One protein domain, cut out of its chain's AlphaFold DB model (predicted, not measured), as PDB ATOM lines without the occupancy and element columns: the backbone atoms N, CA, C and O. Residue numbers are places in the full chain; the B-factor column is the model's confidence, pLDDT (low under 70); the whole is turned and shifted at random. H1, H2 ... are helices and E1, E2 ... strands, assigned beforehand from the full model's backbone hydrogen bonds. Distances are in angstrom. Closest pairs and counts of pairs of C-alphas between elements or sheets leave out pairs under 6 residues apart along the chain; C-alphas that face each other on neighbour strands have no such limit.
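Overview. This is residues 20 to 105 of the 105 residues of an uncharacterized protein of Fusarium culmorum (UniProt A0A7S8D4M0). With little regular structure, this domain is mostly loops round a small twisted sheet of four short strands; E1 and E2 lie near its middle, helix H1 at one end of the long axis, and loops 39 to 50 and 83 to 105 reach toward the other. The printed part has 86 residues, 21 in named elements, mixed in class: E1, E2, E3, H1, E4. The sheet, E1 E2 E3 E4, is antiparallel. The whole is compact, radius of gyration of the C-alphas 12.2 A, spanning 36 by 23 by 22 A.

Arrangement. E1, residues 35 to 38, and E2, residues 51 to 54, form a hairpin; N 36 and O 53 are 2.9 A apart, within hydrogen-bond range. E3, residues 59 to 61, continues this meander, each strand the antiparallel neighbour of the one before; N 52 and O 60 are 2.9 A apart. H1, residues 64 to 70, is not on the sheet; every O i to N i+4 pair is within hydrogen-bond range. E4, residues 80 to 82, neighbours E3; N 59 and O 82 are 2.8 A apart.

Along the chain. E1 begins at C-alpha 35 (48.773, 43.586, 55.030); E4 ends at C-alpha 82 (40.112, 33.811, 50.437). First to last C-alpha, E2 is 9.9 A and H1 9.8 A.

Size, cuts and confidence. The printed part has no cut. The E1 to E2 link is long. pLDDT is under 70 at residues 20 to 31, 41 to 45 and 94 to 98.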
ATOM      1  N   GLU A  20      47.539  48.303  35.180       58.03
ATOM      2  CA  GLU A  20      48.334  47.937  36.337       58.03
ATOM      3  C   GLU A  20      47.458  47.957  37.611       58.03
ATOM      4  O   GLU A  20      46.564  48.810  37.720       58.03
ATOM      5  N   PRO A  21      47.644  47.020  38.566       57.53
ATOM      6  CA  PRO A  21      47.004  47.139  39.872       57.53
ATOM      7  C   PRO A  21      47.454  48.442  40.512       57.53
ATOM      8  O   PRO A  21      48.647  48.736  40.546       57.53
ATOM      9  N   VAL A  22      46.517  49.182  41.093       58.84
ATOM     10  CA  VAL A  22      46.882  50.296  41.962       58.84
ATOM     11  C   VAL A  22      46.864  49.754  43.378       58.84
ATOM     12  O   VAL A  22      45.835  49.763  44.045       58.84
ATOM     13  N   ILE A  23      48.009  49.251  43.837       59.62
ATOM     14  CA  ILE A  23      48.192  49.011  45.267       59.62
ATOM     15  C   ILE A  23      48.295  50.389  45.908       59.62
ATOM     16  O   ILE A  23      49.335  51.046  45.836       59.62
ATOM     17  N   LEU A  24      47.196  50.853  46.497       55.22
ATOM     18  CA  LEU A  24      47.259  51.980  47.408       55.22
ATOM     19  C   LEU A  24      48.017  51.468  48.626       55.22
ATOM     20  O   LEU A  24      47.463  50.709  49.411       55.22
ATOM     21  N   LYS A  25      49.292  51.830  48.759       54.72
ATOM     22  CA  LYS A  25      50.015  51.662  50.019       54.72
ATOM     23  C   LYS A  25      49.420  52.687  50.998       54.72
ATOM     24  O   LYS A  25      49.667  53.875  50.793       54.72
ATOM     25  N   PRO A  26      48.579  52.319  51.988       51.81
ATOM     26  CA  PRO A  26      48.198  53.271  53.016       51.81
ATOM     27  C   PRO A  26      49.426  53.690  53.821       51.81
ATOM     28  O   PRO A  26      50.213  52.854  54.260       51.81
ATOM     29  N   LEU A  27      49.534  54.999  54.031       46.06
ATOM     30  CA  LEU A  27      50.311  55.595  55.109       46.06
ATOM     31  C   LEU A  27      49.690  55.150  56.452       46.06
ATOM     32  O   LEU A  27      48.465  55.189  56.577       46.06
ATOM     33  N   PRO A  28      50.480  54.751  57.463       55.69
ATOM     34  CA  PRO A  28      51.939  54.783  57.503       55.69
ATOM     35  C   PRO A  28      52.585  53.628  56.722       55.69
ATOM     36  O   PRO A  28      52.087  52.507  56.735       55.69
ATOM     37  N   ASP A  29      53.743  53.913  56.116       53.88
ATOM     38  CA  ASP A  29      54.542  53.063  55.205       53.88
ATOM     39  C   ASP A  29      54.943  51.663  55.731       53.88
ATOM     40  O   ASP A  29      55.620  50.908  55.033       53.88
ATOM     41  N   LYS A  30      54.538  51.285  56.950       58.47
ATOM     42  CA  LYS A  30      54.703  49.940  57.512       58.47
ATOM     43  C   LYS A  30      53.461  49.532  58.300       58.47
ATOM     44  O   LYS A  30      53.300  49.901  59.462       58.47
ATOM     45  N   ALA A  31      52.607  48.718  57.687       65.12
ATOM     46  CA  ALA A  31      51.619  47.953  58.435       65.12
ATOM     47  C   ALA A  31      52.344  46.839  59.212       65.12
ATOM     48  O   ALA A  31      53.000  45.990  58.604       65.12
ATOM     49  N   ASN A  32      52.228  46.822  60.545       76.88
ATOM     50  CA  ASN A  32      52.813  45.764  61.386       76.88
ATOM     51  C   ASN A  32      52.234  44.379  61.048       76.88
ATOM     52  O   ASN A  32      52.902  43.369  61.242       76.88
ATOM     53  N   SER A  33      51.012  44.337  60.510       81.62
ATOM     54  CA  SER A  33      50.336  43.131  60.023       81.62
ATOM     55  C   SER A  33      50.926  42.546  58.734       81.62
ATOM     56  O   SER A  33      50.600  41.417  58.382       81.62
ATOM     57  N   GLY A  34      51.748  43.297  57.988       87.00
ATOM     58  CA  GLY A  34      52.197  42.887  56.652       87.00
ATOM     59  C   GLY A  34      51.088  42.893  55.589       87.00
ATOM     60  O   GLY A  34      51.280  42.323  54.512       87.00
ATOM     61  N   CYS A  35      49.956  43.540  55.880       88.75
ATOM     62  CA  CYS A  35      48.773  43.586  55.030       88.75
ATOM     63  C   CYS A  35      48.474  45.007  54.551       88.75
ATOM     64  O   CYS A  35      48.543  45.963  55.325       88.75
ATOM     65  N   TYR A  36      48.090  45.139  53.284       88.19
ATOM     66  CA  TYR A  36      47.801  46.424  52.650       88.19
ATOM     67  C   TYR A  36      46.471  46.375  51.914       88.19
ATOM     68  O   TYR A  36      46.034  45.320  51.453       88.19
ATOM     69  N   HIS A  37      45.835  47.536  51.788       87.25
ATOM     70  CA  HIS A  37      44.594  47.652  51.040       87.25
ATOM     71  C   HIS A  37      44.864  47.357  49.560       87.25
ATOM     72  O   HIS A  37      45.703  47.998  48.923       87.25
ATOM     73  N   TYR A  38      44.150  46.379  49.013       86.31
ATOM     74  CA  TYR A  38      44.251  46.022  47.607       86.31
ATOM     75  C   TYR A  38      43.039  46.560  46.845       86.31
ATOM     76  O   TYR A  38      41.894  46.236  47.150       86.31
ATOM     77  N   THR A  39      43.297  47.411  45.850       79.94
ATOM     78  CA  THR A  39      42.257  48.037  45.032       79.94
ATOM     79  C   THR A  39      42.631  48.025  43.553       79.94
ATOM     80  O   THR A  39      43.785  47.849  43.162       79.94
ATOM     81  N   ILE A  40      41.625  48.198  42.702       75.00
ATOM     82  CA  ILE A  40      41.767  48.175  41.251       75.00
ATOM     83  C   ILE A  40      41.107  49.433  40.688       75.00
ATOM     84  O   ILE A  40      39.922  49.683  40.889       75.00
ATOM     85  N   SER A  41      41.870  50.221  39.924       63.66
ATOM     86  CA  SER A  41      41.408  51.515  39.400       63.66
ATOM     87  C   SER A  41      40.379  51.392  38.256       63.66
ATOM     88  O   SER A  41      39.612  52.319  37.990       63.66
ATOM     89  N   LYS A  42      40.255  50.223  37.600       63.47
ATOM     90  CA  LYS A  42      39.237  49.977  36.554       63.47
ATOM     91  C   LYS A  42      37.869  49.579  37.124       63.47
ATOM     92  O   LYS A  42      37.369  48.484  36.864       63.47
ATOM     93  N   LYS A  43      37.217  50.540  37.783       58.50
ATOM     94  CA  LYS A  43      35.863  50.412  38.363       58.50
ATOM     95  C   LYS A  43      34.770  49.947  37.381       58.50
ATOM     96  O   LYS A  43      33.749  49.441  37.813       58.50
ATOM     97  N   GLY A  44      34.963  50.102  36.067       62.47
ATOM     98  CA  GLY A  44      33.952  49.749  35.057       62.47
ATOM     99  C   GLY A  44      34.004  48.315  34.510       62.47
ATOM    100  O   GLY A  44      33.094  47.919  33.792       62.47
ATOM    101  N   ARG A  45      35.065  47.540  34.785       69.56
ATOM    102  CA  ARG A  45      35.209  46.148  34.284       69.56
ATOM    103  C   ARG A  45      35.470  45.121  35.380       69.56
ATOM    104  O   ARG A  45      35.638  43.944  35.085       69.56
ATOM    105  N   CYS A  46      35.589  45.582  36.615       77.38
ATOM    106  CA  CYS A  46      36.040  44.786  37.731       77.38
ATOM    107  C   CYS A  46      35.390  45.329  38.994       77.38
ATOM    108  O   CYS A  46      35.451  46.527  39.268       77.38
ATOM    109  N   CYS A  47      34.755  44.429  39.728       80.62
ATOM    110  CA  CYS A  47      34.228  44.667  41.054       80.62
ATOM    111  C   CYS A  47      35.154  43.908  41.978       80.62
ATOM    112  O   CYS A  47      35.388  42.717  41.768       80.62
ATOM    113  N   LEU A  48      35.688  44.612  42.958       82.69
ATOM    114  CA  LEU A  48      36.423  44.009  44.041       82.69
ATOM    115  C   LEU A  48      35.932  44.672  45.327       82.69
ATOM    116  O   LEU A  48      35.867  45.907  45.358       82.69
ATOM    117  N   PRO A  49      35.541  43.896  46.348       84.19
ATOM    118  CA  PRO A  49      35.215  44.467  47.645       84.19
ATOM    119  C   PRO A  49      36.450  45.125  48.280       84.19
ATOM    120  O   PRO A  49      37.579  44.951  47.819       84.19
ATOM    121  N   TYR A  50      36.235  45.884  49.356       87.50
ATOM    122  CA  TYR A  50      37.329  46.390  50.184       87.50
ATOM    123  C   TYR A  50      38.007  45.209  50.881       87.50
ATOM    124  O   TYR A  50      37.402  44.555  51.729       87.50
ATOM    125  N   ILE A  51      39.247  44.915  50.488       91.25
ATOM    126  CA  ILE A  51      40.002  43.759  50.984       91.25
ATOM    127  C   ILE A  51      41.451  44.120  51.284       91.25
ATOM    128  O   ILE A  51      42.014  45.074  50.738       91.25
ATOM    129  N   CYS A  52      42.078  43.302  52.115       92.12
ATOM    130  CA  CYS A  52      43.493  43.398  52.427       92.12
ATOM    131  C   CYS A  52      44.259  42.263  51.747       92.12
ATOM    132  O   CYS A  52      43.862  41.110  51.864       92.12
ATOM    133  N   ALA A  53      45.358  42.580  51.063       91.38
ATOM    134  CA  ALA A  53      46.324  41.594  50.583       91.38
ATOM    135  C   ALA A  53      47.518  41.542  51.542       91.38
ATOM    136  O   ALA A  53      48.054  42.590  51.916       91.38
ATOM    137  N   CYS A  54      47.938  40.340  51.922       90.44
ATOM    138  CA  CYS A  54      48.975  40.126  52.931       90.44
ATOM    139  C   CYS A  54      50.185  39.369  52.364       90.44
ATOM    140  O   CYS A  54      50.091  38.700  51.334       90.44
ATOM    141  N   LYS A  55      51.345  39.476  53.033       89.44
ATOM    142  CA  LYS A  55      52.605  38.818  52.612       89.44
ATOM    143  C   LYS A  55      52.521  37.291  52.515       89.44
ATOM    144  O   LYS A  55      53.322  36.687  51.813       89.44
ATOM    145  N   ASP A  56      51.580  36.677  53.223       90.38
ATOM    146  CA  ASP A  56      51.317  35.236  53.176       90.38
ATOM    147  C   ASP A  56      50.601  34.793  51.885       90.38
ATOM    148  O   ASP A  56      50.455  33.597  51.645       90.38
ATOM    149  N   GLY A  57      50.180  35.742  51.044       88.94
ATOM    150  CA  GLY A  57      49.474  35.487  49.793       88.94
ATOM    151  C   GLY A  57      47.962  35.357  49.934       88.94
ATOM    152  O   GLY A  57      47.294  35.192  48.914       88.94
ATOM    153  N   ASN A  58      47.418  35.478  51.146       92.88
ATOM    154  CA  ASN A  58      45.980  35.432  51.377       92.88
ATOM    155  C   ASN A  58      45.348  36.827  51.291       92.88
ATOM    156  O   ASN A  58      45.998  37.870  51.455       92.88
ATOM    157  N   PHE A  59      44.038  36.825  51.071       93.31
ATOM    158  CA  PHE A  59      43.173  37.986  51.165       93.31
ATOM    159  C   PHE A  59      42.395  37.935  52.469       93.31
ATOM    160  O   PHE A  59      41.865  36.895  52.853       93.31
ATOM    161  N   TYR A  60      42.308  39.075  53.139       95.00
ATOM    162  CA  TYR A  60      41.635  39.214  54.421       95.00
ATOM    163  C   TYR A  60      40.539  40.266  54.341       95.00
ATOM    164  O   TYR A  60      40.587  41.193  53.521       95.00
ATOM    165  N   ILE A  61      39.562  40.124  55.229       95.38
ATOM    166  CA  ILE A  61      38.464  41.073  55.358       95.38
ATOM    167  C   ILE A  61      39.031  42.408  55.861       95.38
ATOM    168  O   ILE A  61      39.800  42.456  56.828       95.38
ATOM    169  N   PHE A  62      38.649  43.495  55.194       93.06
ATOM    170  CA  PHE A  62      38.988  44.845  55.621       93.06
ATOM    171  C   PHE A  62      38.344  45.158  56.975       93.06
ATOM    172  O   PHE A  62      37.147  44.966  57.152       93.06
ATOM    173  N   ASN A  63      39.145  45.636  57.924       94.00
ATOM    174  CA  ASN A  63      38.713  45.954  59.277       94.00
ATOM    175  C   ASN A  63      38.235  47.409  59.371       94.00
ATOM    176  O   ASN A  63      39.036  48.327  59.587       94.00
ATOM    177  N   ASP A  64      36.925  47.615  59.241       93.62
ATOM    178  CA  ASP A  64      36.315  48.948  59.328       93.62
ATOM    179  C   ASP A  64      36.531  49.601  60.703       93.62
ATOM    180  O   ASP A  64      36.709  50.815  60.794       93.62
ATOM    181  N   GLU A  65      36.603  48.818  61.785       93.88
ATOM    182  CA  GLU A  65      36.904  49.369  63.111       93.88
ATOM    183  C   GLU A  65      38.332  49.914  63.196       93.88
ATOM    184  O   GLU A  65      38.565  50.979  63.779       93.88
ATOM    185  N   SER A  66      39.299  49.199  62.617       89.50
ATOM    186  CA  SER A  66      40.679  49.679  62.534       89.50
ATOM    187  C   SER A  66      40.771  50.901  61.630       89.50
ATOM    188  O   SER A  66      41.477  51.854  61.964       89.50
ATOM    189  N   TRP A  67      40.015  50.934  60.531       89.62
ATOM    190  CA  TRP A  67      39.922  52.109  59.668       89.62
ATOM    191  C   TRP A  67      39.407  53.341  60.418       89.62
ATOM    192  O   TRP A  67      40.043  54.391  60.363       89.62
ATOM    193  N   VAL A  68      38.322  53.215  61.182       89.88
ATOM    194  CA  VAL A  68      37.774  54.329  61.975       89.88
ATOM    195  C   VAL A  68      38.788  54.848  63.001       89.88
ATOM    196  O   VAL A  68      38.872  56.054  63.224       89.88
ATOM    197  N   LYS A  69      39.582  53.960  63.611       87.94
ATOM    198  CA  LYS A  69      40.548  54.324  64.664       87.94
ATOM    199  C   LYS A  69      41.879  54.849  64.126       87.94
ATOM    200  O   LYS A  69      42.496  55.700  64.757       87.94
ATOM    201  N   THR A  70      42.354  54.302  63.010       84.81
ATOM    202  CA  THR A  70      43.747  54.471  62.554       84.81
ATOM    203  C   THR A  70      43.876  54.905  61.099       84.81
ATOM    204  O   THR A  70      44.988  55.131  60.632       84.81
ATOM    205  N   SER A  71      42.764  54.992  60.360       85.19
ATOM    206  CA  SER A  71      42.764  55.132  58.897       85.19
ATOM    207  C   SER A  71      43.558  54.025  58.188       85.19
ATOM    208  O   SER A  71      44.064  54.212  57.084       85.19
ATOM    209  N   ASN A  72      43.654  52.844  58.809       86.00
ATOM    210  CA  ASN A  72      44.251  51.656  58.213       86.00
ATOM    211  C   ASN A  72      43.455  50.393  58.585       86.00
ATOM    212  O   ASN A  72      43.686  49.757  59.613       86.00
ATOM    213  N   GLY A  73      42.523  50.002  57.713       89.75
ATOM    214  CA  GLY A  73      41.704  48.797  57.896       89.75
ATOM    215  C   GLY A  73      42.439  47.482  57.627       89.75
ATOM    216  O   GLY A  73      41.865  46.415  57.796       89.75
ATOM    217  N   CYS A  74      43.709  47.532  57.226       91.12
ATOM    218  CA  CYS A  74      44.536  46.344  57.037       91.12
ATOM    219  C   CYS A  74      45.585  46.182  58.137       91.12
ATOM    220  O   CYS A  74      46.452  45.322  58.025       91.12
ATOM    221  N   ASN A  75      45.525  46.975  59.212       88.31
ATOM    222  CA  ASN A  75      46.495  46.924  60.303       88.31
ATOM    223  C   ASN A  75      45.837  47.014  61.696       88.31
ATOM    224  O   ASN A  75      45.830  48.093  62.286       88.31
ATOM    225  N   PRO A  76      45.353  45.890  62.257       90.50
ATOM    226  CA  PRO A  76      45.272  44.564  61.639       90.50
ATOM    227  C   PRO A  76      44.029  44.422  60.744       90.50
ATOM    228  O   PRO A  76      43.029  45.110  60.976       90.50
ATOM    229  N   PRO A  77      44.053  43.518  59.748       93.81
ATOM    230  CA  PRO A  77      42.829  43.112  59.071       93.81
ATOM    231  C   PRO A  77      41.953  42.267  60.017       93.81
ATOM    232  O   PRO A  77      42.344  41.961  61.148       93.81
ATOM    233  N   TRP A  78      40.767  41.879  59.553       95.06
ATOM    234  CA  TRP A  78      39.962  40.843  60.206       95.06
ATOM    235  C   TRP A  78      40.380  39.444  59.726       95.06
ATOM    236  O   TRP A  78      41.542  39.230  59.396       95.06
ATOM    237  N   GLY A  79      39.469  38.465  59.755       93.94
ATOM    238  CA  GLY A  79      39.739  37.085  59.361       93.94
ATOM    239  C   GLY A  79      40.083  36.913  57.879       93.94
ATOM    240  O   GLY A  79      39.910  37.825  57.064       93.94
ATOM    241  N   ILE A  80      40.572  35.714  57.551       94.81
ATOM    242  CA  ILE A  80      40.833  35.290  56.173       94.81
ATOM    243  C   ILE A  80      39.525  35.367  55.385       94.81
ATOM    244  O   ILE A  80      38.481  34.919  55.860       94.81
ATOM    245  N   LEU A  81      39.611  35.952  54.196       94.88
ATOM    246  CA  LEU A  81      38.538  35.977  53.218       94.88
ATOM    247  C   LEU A  81      38.716  34.824  52.232       94.88
ATOM    248  O   LEU A  81      37.892  33.926  52.227       94.88
ATOM    249  N   GLU A  82      39.801  34.830  51.452       94.81
ATOM    250  CA  GLU A  82      40.112  33.811  50.437       94.81
ATOM    251  C   GLU A  82      41.620  33.766  50.139       94.81
ATOM    252  O   GLU A  82      42.365  34.669  50.523       94.81
ATOM    253  N   ASN A  83      42.083  32.748  49.408       92.19
ATOM    254  CA  ASN A  83      43.472  32.645  48.929       92.19
ATOM    255  C   ASN A  83      43.650  32.998  47.435       92.19
ATOM    256  O   ASN A  83      44.780  33.104  46.953       92.19
ATOM    257  N   SER A  84      42.551  33.222  46.707       88.50
ATOM    258  CA  SER A  84      42.557  33.697  45.323       88.50
ATOM    259  C   SER A  84      41.601  34.866  45.138       88.50
ATOM    260  O   SER A  84      40.550  34.925  45.769       88.50
ATOM    261  N   LEU A  85      41.943  35.798  44.240       86.31
ATOM    262  CA  LEU A  85      41.080  36.947  43.938       86.31
ATOM    263  C   LEU A  85      39.759  36.515  43.307       86.31
ATOM    264  O   LEU A  85      38.738  37.146  43.561       86.31
ATOM    265  N   GLU A  86      39.786  35.478  42.468       86.19
ATOM    266  CA  GLU A  86      38.603  35.011  41.744       86.19
ATOM    267  C   GLU A  86      37.541  34.376  42.645       86.19
ATOM    268  O   GLU A  86      36.367  34.384  42.274       86.19
ATOM    269  N   ASP A  87      37.942  33.879  43.815       90.81
ATOM    270  CA  ASP A  87      37.050  33.206  44.764       90.81
ATOM    271  C   ASP A  87      36.374  34.199  45.723       90.81
ATOM    272  O   ASP A  87      35.414  33.862  46.414       90.81
ATOM    273  N   ILE A  88      36.821  35.462  45.731       90.62
ATOM    274  CA  ILE A  88      36.297  36.490  46.629       90.62
ATOM    275  C   ILE A  88      34.825  36.796  46.311       90.62
ATOM    276  O   ILE A  88      34.500  37.186  45.180       90.62
ATOM    277  N   PRO A  89      33.924  36.746  47.311       89.62
ATOM    278  CA  PRO A  89      32.540  37.165  47.137       89.62
ATOM    279  C   PRO A  89      32.432  38.588  46.573       89.62
ATOM    280  O   PRO A  89      32.973  39.544  47.124       89.62
ATOM    281  N   GLY A  90      31.716  38.738  45.457       86.75
ATOM    282  CA  GLY A  90      31.567  40.023  44.766       86.75
ATOM    283  C   GLY A  90      32.662  40.334  43.738       86.75
ATOM    284  O   GLY A  90      32.585  41.380  43.089       86.75
ATOM    285  N   TYR A  91      33.634  39.439  43.528       86.75
ATOM    286  CA  TYR A  91      34.573  39.538  42.413       86.75
ATOM    287  C   TYR A  91      33.832  39.494  41.067       86.75
ATOM    288  O   TYR A  91      33.078  38.563  40.782       86.75
ATOM    289  N   CYS A  92      34.031  40.506  40.210       85.12
ATOM    290  CA  CYS A  92      33.314  40.600  38.924       85.12
ATOM    291  C   CYS A  92      34.209  40.887  37.705       85.12
ATOM    292  O   CYS A  92      33.730  41.318  36.653       85.12
ATOM    293  N   CYS A  93      35.514  40.644  37.805       80.38
ATOM    294  CA  CYS A  93      36.481  41.042  36.780       80.38
ATOM    295  C   CYS A  93      36.461  40.069  35.581       80.38
ATOM    296  O   CYS A  93      37.309  39.194  35.423       80.38
ATOM    297  N   LYS A  94      35.422  40.180  34.742       68.19
ATOM    298  CA  LYS A  94      35.190  39.316  33.573       68.19
ATOM    299  C   LYS A  94      36.070  39.731  32.395       68.19
ATOM    300  O   LYS A  94      36.152  40.907  32.046       68.19
ATOM    301  N   GLY A  95      36.711  38.752  31.750       65.38
ATOM    302  CA  GLY A  95      37.586  38.980  30.588       65.38
ATOM    303  C   GLY A  95      38.882  39.728  30.919       65.38
ATOM    304  O   GLY A  95      39.628  40.108  30.018       65.38
ATOM    305  N   TRP A  96      39.153  39.945  32.204       66.81
ATOM    306  CA  TRP A  96      40.339  40.623  32.681       66.81
ATOM    307  C   TRP A  96      40.765  40.010  34.013       66.81
ATOM    308  O   TRP A  96      40.087  40.184  35.021       66.81
ATOM    309  N   LYS A  97      41.879  39.272  34.013       69.19
ATOM    310  CA  LYS A  97      42.449  38.740  35.252       69.19
ATOM    311  C   LYS A  97      42.970  39.905  36.079       69.19
ATOM    312  O   LYS A  97      43.845  40.638  35.609       69.19
ATOM    313  N   ALA A  98      42.427  40.063  37.283       68.94
ATOM    314  CA  ALA A  98      42.965  41.017  38.225       68.94
ATOM    315  C   ALA A  98      44.446  40.670  38.482       68.94
ATOM    316  O   ALA A  98      44.790  39.507  38.704       68.94
ATOM    317  N   PRO A  99      45.347  41.647  38.375       72.81
ATOM    318  CA  PRO A  99      46.772  41.411  38.519       72.81
ATOM    319  C   PRO A  99      47.084  41.043  39.970       72.81
ATOM    320  O   PRO A  99      46.584  41.666  40.897       72.81
ATOM    321  N   LYS A 100      47.920  40.026  40.181       76.19
ATOM    322  CA  LYS A 100      48.273  39.616  41.542       76.19
ATOM    323  C   LYS A 100      48.994  40.759  42.275       76.19
ATOM    324  O   LYS A 100      49.822  41.436  41.655       76.19
ATOM    325  N   PRO A 101      48.718  40.978  43.570       75.88
ATOM    326  CA  PRO A 101      49.483  41.927  44.366       75.88
ATOM    327  C   PRO A 101      50.964  41.511  44.401       75.88
ATOM    328  O   PRO A 101      51.281  40.335  44.564       75.88
ATOM    329  N   LYS A 102      51.878  42.471  44.222       77.06
ATOM    330  CA  LYS A 102      53.327  42.237  44.324       77.06
ATOM    331  C   LYS A 102      53.732  42.211  45.794       77.06
ATOM    332  O   LYS A 102      53.835  43.272  46.372       77.06
ATOM    333  N   LEU A 103      53.947  41.043  46.391       79.56
ATOM    334  CA  LEU A 103      54.161  40.885  47.842       79.56
ATOM    335  C   LEU A 103      55.598  41.209  48.318       79.56
ATOM    336  O   LEU A 103      56.068  40.627  49.291       79.56
ATOM    337  N   ASP A 104      56.319  42.089  47.623       74.94
ATOM    338  CA  ASP A 104      57.749  42.384  47.826       74.94
ATOM    339  C   ASP A 104      58.026  43.576  48.765       74.94
ATOM    340  O   ASP A 104      59.150  44.077  48.837       74.94
ATOM    341  N   TRP A 105      57.003  44.028  49.492       72.75
ATOM    342  CA  TRP A 105      57.103  45.011  50.580       72.75
ATOM    343  C   TRP A 105      57.517  44.366  51.913       72.75
ATOM    344  O   TRP A 105      57.656  43.127  51.991       72.75
TER     345      TRP A 105